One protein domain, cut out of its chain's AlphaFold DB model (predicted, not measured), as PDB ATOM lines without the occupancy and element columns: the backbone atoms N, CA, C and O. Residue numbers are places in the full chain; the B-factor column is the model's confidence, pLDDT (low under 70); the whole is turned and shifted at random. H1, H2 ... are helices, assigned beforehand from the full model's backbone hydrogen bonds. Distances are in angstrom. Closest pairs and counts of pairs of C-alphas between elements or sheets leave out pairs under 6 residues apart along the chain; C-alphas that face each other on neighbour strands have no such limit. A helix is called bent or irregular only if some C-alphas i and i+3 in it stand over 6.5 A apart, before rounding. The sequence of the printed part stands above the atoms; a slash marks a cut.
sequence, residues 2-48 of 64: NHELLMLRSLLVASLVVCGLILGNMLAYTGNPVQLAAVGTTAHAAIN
ATOM      1  N   ASN A   2      28.517 -59.439 -57.390       61.44
ATOM      2  CA  ASN A   2      28.439 -58.983 -55.987       61.44
ATOM      3  C   ASN A   2      29.732 -58.332 -55.451       61.44
ATOM      4  O   ASN A   2      29.666 -57.412 -54.643       61.44
ATOM      5  N   HIS A   3      30.900 -58.782 -55.922       72.00
ATOM      6  CA  HIS A   3      32.204 -58.255 -55.495       72.00
ATOM      7  C   HIS A   3      32.413 -56.793 -55.915       72.00
ATOM      8  O   HIS A   3      32.966 -56.003 -55.157       72.00
ATOM      9  N   GLU A   4      31.909 -56.409 -57.088       77.88
ATOM     10  CA  GLU A   4      32.053 -55.044 -57.604       77.88
ATOM     11  C   GLU A   4      31.158 -54.057 -56.848       77.88
ATOM     12  O   GLU A   4      31.570 -52.941 -56.544       77.88
ATOM     13  N   LEU A   5      29.963 -54.502 -56.441       77.25
ATOM     14  CA  LEU A   5      29.056 -53.707 -55.614       77.25
ATOM     15  C   LEU A   5      29.621 -53.466 -54.200       77.25
ATOM     16  O   LEU A   5      29.458 -52.381 -53.642       77.25
ATOM     17  N   LEU A   6      30.304 -54.466 -53.630       78.31
ATOM     18  CA  LEU A   6      31.011 -54.356 -52.348       78.31
ATOM     19  C   LEU A   6      32.185 -53.366 -52.438       78.31
ATOM     20  O   LEU A   6      32.321 -52.504 -51.567       78.31
ATOM     21  N   MET A   7      32.968 -53.432 -53.520       83.31
ATOM     22  CA  MET A   7      34.041 -52.475 -53.823       83.31
ATOM     23  C   MET A   7      33.511 -51.040 -53.902       83.31
ATOM     24  O   MET A   7      33.968 -50.181 -53.147       83.31
ATOM     25  N   LEU A   8      32.491 -50.785 -54.727       87.81
ATOM     26  CA  LEU A   8      31.917 -49.443 -54.892       87.81
ATOM     27  C   LEU A   8      31.351 -48.880 -53.580       87.81
ATOM     28  O   LEU A   8      31.562 -47.706 -53.273       87.81
ATOM     29  N   ARG A   9      30.686 -49.711 -52.765       89.19
ATOM     30  CA  ARG A   9      30.189 -49.279 -51.449       89.19
ATOM     31  C   ARG A   9      31.315 -48.930 -50.483       89.19
ATOM     32  O   ARG A   9      31.205 -47.927 -49.784       89.19
ATOM     33  N   SER A  10      32.389 -49.716 -50.448       89.06
ATOM     34  CA  SER A  10      33.533 -49.426 -49.576       89.06
ATOM     35  C   SER A  10      34.236 -48.119 -49.959       89.06
ATOM     36  O   SER A  10      34.522 -47.306 -49.084       89.06
ATOM     37  N   LEU A  11      34.415 -47.862 -51.261       91.56
ATOM     38  CA  LEU A  11      35.006 -46.622 -51.769       91.56
ATOM     39  C   LEU A  11      34.150 -45.394 -51.444       91.56
ATOM     40  O   LEU A  11      34.685 -44.352 -51.058       91.56
ATOM     41  N   LEU A  12      32.824 -45.520 -51.555       92.12
ATOM     42  CA  LEU A  12      31.898 -44.456 -51.173       92.12
ATOM     43  C   LEU A  12      32.029 -44.126 -49.681       92.12
ATOM     44  O   LEU A  12      32.184 -42.961 -49.321       92.12
ATOM     45  N   VAL A  13      32.012 -45.146 -48.817       95.62
ATOM     46  CA  VAL A  13      32.148 -44.959 -47.365       95.62
ATOM     47  C   VAL A  13      33.504 -44.344 -47.022       95.62
ATOM     48  O   VAL A  13      33.550 -43.380 -46.263       95.62
ATOM     49  N   ALA A  14      34.593 -44.829 -47.622       95.44
ATOM     50  CA  ALA A  14      35.926 -44.267 -47.418       95.44
ATOM     51  C   ALA A  14      35.982 -42.780 -47.805       95.44
ATOM     52  O   ALA A  14      36.494 -41.963 -47.041       95.44
ATOM     53  N   SER A  15      35.389 -42.412 -48.944       92.31
ATOM     54  CA  SER A  15      35.339 -41.021 -49.409       92.31
ATOM     55  C   SER A  15      34.555 -40.126 -48.446       92.31
ATOM     56  O   SER A  15      35.027 -39.050 -48.091       92.31
ATOM     57  N   LEU A  16      33.391 -40.577 -47.964       94.69
ATOM     58  CA  LEU A  16      32.589 -39.819 -46.998       94.69
ATOM     59  C   LEU A  16      33.302 -39.649 -45.652       94.69
ATOM     60  O   LEU A  16      33.246 -38.564 -45.074       94.69
ATOM     61  N   VAL A  17      33.998 -40.683 -45.172       96.50
ATOM     62  CA  VAL A  17      34.791 -40.620 -43.934       96.50
ATOM     63  C   VAL A  17      35.922 -39.603 -44.070       96.50
ATOM     64  O   VAL A  17      36.079 -38.749 -43.201       96.50
ATOM     65  N   VAL A  18      36.674 -39.645 -45.173       95.56
ATOM     66  CA  VAL A  18      37.754 -38.683 -45.439       95.56
ATOM     67  C   VAL A  18      37.206 -37.258 -45.541       95.56
ATOM     68  O   VAL A  18      37.734 -36.360 -44.888       95.56
ATOM     69  N   CYS A  19      36.113 -37.047 -46.279       89.62
ATOM     70  CA  CYS A  19      35.455 -35.741 -46.357       89.62
ATOM     71  C   CYS A  19      35.026 -35.241 -44.968       89.62
ATOM     72  O   CYS A  19      35.305 -34.095 -44.616       89.62
ATOM     73  N   GLY A  20      34.408 -36.099 -44.153       92.56
ATOM     74  CA  GLY A  20      34.001 -35.759 -42.790       92.56
ATOM     75  C   GLY A  20      35.179 -35.398 -41.882       92.56
ATOM     76  O   GLY A  20      35.085 -34.434 -41.127       92.56
ATOM     77  N   LEU A  21      36.303 -36.110 -41.994       90.38
ATOM     78  CA  LEU A  21      37.530 -35.811 -41.248       90.38
ATOM     79  C   LEU A  21      38.117 -34.447 -41.631       90.38
ATOM     80  O   LEU A  21      38.505 -33.683 -40.749       90.38
ATOM     81  N   ILE A  22      38.142 -34.112 -42.924       89.25
ATOM     82  CA  ILE A  22      38.640 -32.816 -43.408       89.25
ATOM     83  C   ILE A  22      37.745 -31.680 -42.900       89.25
ATOM     84  O   ILE A  22      38.251 -30.711 -42.334       89.25
ATOM     85  N   LEU A  23      36.421 -31.804 -43.057       88.69
ATOM     86  CA  LEU A  23      35.474 -30.795 -42.568       88.69
ATOM     87  C   LEU A  23      35.526 -30.669 -41.040       88.69
ATOM     88  O   LEU A  23      35.538 -29.556 -40.520       88.69
ATOM     89  N   GLY A  24      35.592 -31.792 -40.325       86.75
ATOM     90  CA  GLY A  24      35.704 -31.818 -38.870       86.75
ATOM     91  C   GLY A  24      36.972 -31.125 -38.381       86.75
ATOM     92  O   GLY A  24      36.909 -30.327 -37.450       86.75
ATOM     93  N   ASN A  25      38.103 -31.347 -39.053       84.44
ATOM     94  CA  ASN A  25      39.352 -30.657 -38.747       84.44
ATOM     95  C   ASN A  25      39.247 -29.144 -38.985       84.44
ATOM     96  O   ASN A  25      39.730 -28.371 -38.167       84.44
ATOM     97  N   MET A  26      38.585 -28.712 -40.063       78.19
ATOM     98  CA  MET A  26      38.355 -27.286 -40.329       78.19
ATOM     99  C   MET A  26      37.429 -26.639 -39.290       78.19
ATOM    100  O   MET A  26      37.659 -25.495 -38.914       78.19
ATOM    101  N   LEU A  27      36.412 -27.356 -38.798       78.19
ATOM    102  CA  LEU A  27      35.528 -26.869 -37.729       78.19
ATOM    103  C   LEU A  27      36.222 -26.823 -36.362       78.19
ATOM    104  O   LEU A  27      35.967 -25.917 -35.574       78.19
ATOM    105  N   ALA A  28      37.076 -27.805 -36.072       75.31
ATOM    106  CA  ALA A  28      37.851 -27.860 -34.836       75.31
ATOM    107  C   ALA A  28      39.039 -26.883 -34.839       75.31
ATOM    108  O   ALA A  28      39.620 -26.615 -33.789       75.31
ATOM    109  N   TYR A  29      39.407 -26.347 -36.004       71.06
ATOM    110  CA  TYR A  29      40.469 -25.363 -36.136       71.06
ATOM    111  C   TYR A  29      40.007 -24.007 -35.585       71.06
ATOM    112  O   TYR A  29      39.339 -23.229 -36.258       71.06
ATOM    113  N   THR A  30      40.399 -23.711 -34.345       59.88
ATOM    114  CA  THR A  30      40.098 -22.452 -33.637       59.88
ATOM    115  C   THR A  30      41.102 -21.327 -33.937       59.88
ATOM    116  O   THR A  30      41.195 -20.351 -33.191       59.88
ATOM    117  N   GLY A  31      41.896 -21.463 -35.003       64.50
ATOM    118  CA  GLY A  31      42.823 -20.425 -35.454       64.50
ATOM    119  C   GLY A  31      42.115 -19.299 -36.215       64.50
ATOM    120  O   GLY A  31      40.950 -19.418 -36.587       64.50
ATOM    121  N   ASN A  32      42.834 -18.201 -36.477       60.56
ATOM    122  CA  ASN A  32      42.352 -17.101 -37.322       60.56
ATOM    123  C   ASN A  32      41.796 -17.672 -38.646       60.56
ATOM    124  O   ASN A  32      42.527 -18.425 -39.300       60.56
ATOM    125  N   PRO A  33      40.537 -17.378 -39.036       55.06
ATOM    126  CA  PRO A  33      39.913 -17.978 -40.208       55.06
ATOM    127  C   PRO A  33      40.770 -17.700 -41.439       55.06
ATOM    128  O   PRO A  33      40.898 -16.560 -41.887       55.06
ATOM    129  N   VAL A  34      41.372 -18.750 -41.998       58.94
ATOM    130  CA  VAL A  34      42.032 -18.642 -43.290       58.94
ATOM    131  C   VAL A  34      40.916 -18.436 -44.310       58.94
ATOM    132  O   VAL A  34      40.172 -19.356 -44.649       58.94
ATOM    133  N   GLN A  35      40.712 -17.188 -44.742       50.75
ATOM    134  CA  GLN A  35      39.819 -16.887 -45.854       50.75
ATOM    135  C   GLN A  35      40.404 -17.564 -47.093       50.75
ATOM    136  O   GLN A  35      41.174 -16.976 -47.846       50.75
ATOM    137  N   LEU A  36      40.027 -18.822 -47.320       54.66
ATOM    138  CA  LEU A  36      40.399 -19.576 -48.513       54.66
ATOM    139  C   LEU A  36      39.875 -18.894 -49.784       54.66
ATOM    140  O   LEU A  36      40.416 -19.117 -50.855       54.66
ATOM    141  N   ALA A  37      38.876 -18.013 -49.659       52.81
ATOM    142  CA  ALA A  37      38.458 -17.102 -50.717       52.81
ATOM    143  C   ALA A  37      39.564 -16.100 -51.095       52.81
ATOM    144  O   ALA A  37      39.757 -15.857 -52.277       52.81
ATOM    145  N   ALA A  38      40.332 -15.581 -50.128       53.50
ATOM    146  CA  ALA A  38      41.515 -14.762 -50.389       53.50
ATOM    147  C   ALA A  38      42.675 -15.609 -50.934       53.50
ATOM    148  O   ALA A  38      43.377 -15.178 -51.834       53.50
ATOM    149  N   VAL A  39      42.848 -16.850 -50.463       54.75
ATOM    150  CA  VAL A  39      43.882 -17.752 -51.002       54.75
ATOM    151  C   VAL A  39      43.564 -18.184 -52.440       54.75
ATOM    152  O   VAL A  39      44.437 -18.146 -53.302       54.75
ATOM    153  N   GLY A  40      42.310 -18.514 -52.745       53.62
ATOM    154  CA  GLY A  40      41.850 -18.878 -54.087       53.62
ATOM    155  C   GLY A  40      41.878 -17.706 -55.069       53.62
ATOM    156  O   GLY A  40      42.211 -17.902 -56.238       53.62
ATOM    157  N   THR A  41      41.613 -16.479 -54.604       53.47
ATOM    158  CA  THR A  41      41.827 -15.271 -55.414       53.47
ATOM    159  C   THR A  41      43.305 -14.926 -55.546       53.47
ATOM    160  O   THR A  41      43.697 -14.526 -56.632       53.47
ATOM    161  N   THR A  42      44.156 -15.144 -54.534       50.75
ATOM    162  CA  THR A  42      45.618 -14.958 -54.669       50.75
ATOM    163  C   THR A  42      46.252 -15.986 -55.600       50.75
ATOM    164  O   THR A  42      47.154 -15.634 -56.351       50.75
ATOM    165  N   ALA A  43      45.748 -17.223 -55.627       49.59
ATOM    166  CA  ALA A  43      46.181 -18.244 -56.573       49.59
ATOM    167  C   ALA A  43      45.749 -17.891 -58.005       49.59
ATOM    168  O   ALA A  43      46.555 -18.015 -58.917       49.59
ATOM    169  N   HIS A  44      44.536 -17.363 -58.212       47.84
ATOM    170  CA  HIS A  44      44.121 -16.832 -59.519       47.84
ATOM    171  C   HIS A  44      44.843 -15.528 -59.910       47.84
ATOM    172  O   HIS A  44      45.126 -15.312 -61.086       47.84
ATOM    173  N   ALA A  45      45.167 -14.664 -58.946       49.47
ATOM    174  CA  ALA A  45      45.830 -13.379 -59.178       49.47
ATOM    175  C   ALA A  45      47.343 -13.521 -59.407       49.47
ATOM    176  O   ALA A  45      47.922 -12.726 -60.141       49.47
ATOM    177  N   ALA A  46      47.982 -14.542 -58.830       49.66
ATOM    178  CA  ALA A  46      49.384 -14.864 -59.094       49.66
ATOM    179  C   ALA A  46      49.606 -15.373 -60.530       49.66
ATOM    180  O   ALA A  46      50.703 -15.230 -61.062       49.66
ATOM    181  N   ILE A  47      48.569 -15.935 -61.166       51.72
ATOM    182  CA  ILE A  47      48.633 -16.437 -62.547       51.72
ATOM    183  C   ILE A  47      48.384 -15.301 -63.560       51.72
ATOM    184  O   ILE A  47      48.997 -15.290 -64.625       51.72
ATOM    185  N   ASN A  48      47.574 -14.293 -63.213       47.44
ATOM    186  CA  ASN A  48      47.266 -13.144 -64.075       47.44
ATOM    187  C   ASN A  48      47.787 -11.831 -63.475       47.44
ATOM    188  O   ASN A  48      47.011 -10.986 -63.026       47.44
TER     189      ASN A  48
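Overview. This is residues 2 to 48 of the 64 residues of an uncharacterized protein of Luteibacter rhizovicinus DSM 16549 (UniProt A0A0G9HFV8). This is a wide open V: the long, straight helix H1 makes one arm, and the other arm is made by the link after it, which turns back, and the shorter helix H2 at its far end. The two helices lie apart, with nothing packed between the arms. The printed part has 47 residues with two named helices, H1 then H2, and no named strand; its class is all helix. It is extended, with a radius of gyration of the C-alphas of 17.2 A, and flat, spanning 49 by 31 by 8 A.

Along the chain. Find C-alpha 2 at (28.439, -58.983, -55.987); from there H1, residues 2 to 28, runs 38.8 A to C-alpha 28 at (37.851, -27.860, -34.836). Go on to C-alpha 36 at (40.399, -19.576, -48.513), where H2, residues 36 to 47, begins; it runs 16.6 A to C-alpha 47 at (48.633, -16.437, -62.547). Neither helix is bent.

Arrangement. Start from H1 and compare it with H2: they are apart, no C-alpha of the one being within 8 A of the other. Between them you will find a short link of 7 residues. Look at z for the turn: the N-to-C direction has a z part of 0.52 in H1 and of -0.81 in H2. In H1 every O i to N i+4 pair is within hydrogen-bond range; in H2, 7 of 8 are. Residues 2 to 25, 27 to 33 and 35 to 48 stand free.

Size, cuts and confidence. The two C-alphas farthest apart are those of Asn 2 and Asn 48, 50.2 A. The printed part has no cut and no long link. Read the B-factor column for the model's confidence: the mean pLDDT of the printed part is 72.6, that of H1 is 86 and that of H2 is 52, and residue 2 and residues 30 to 48 are under 70.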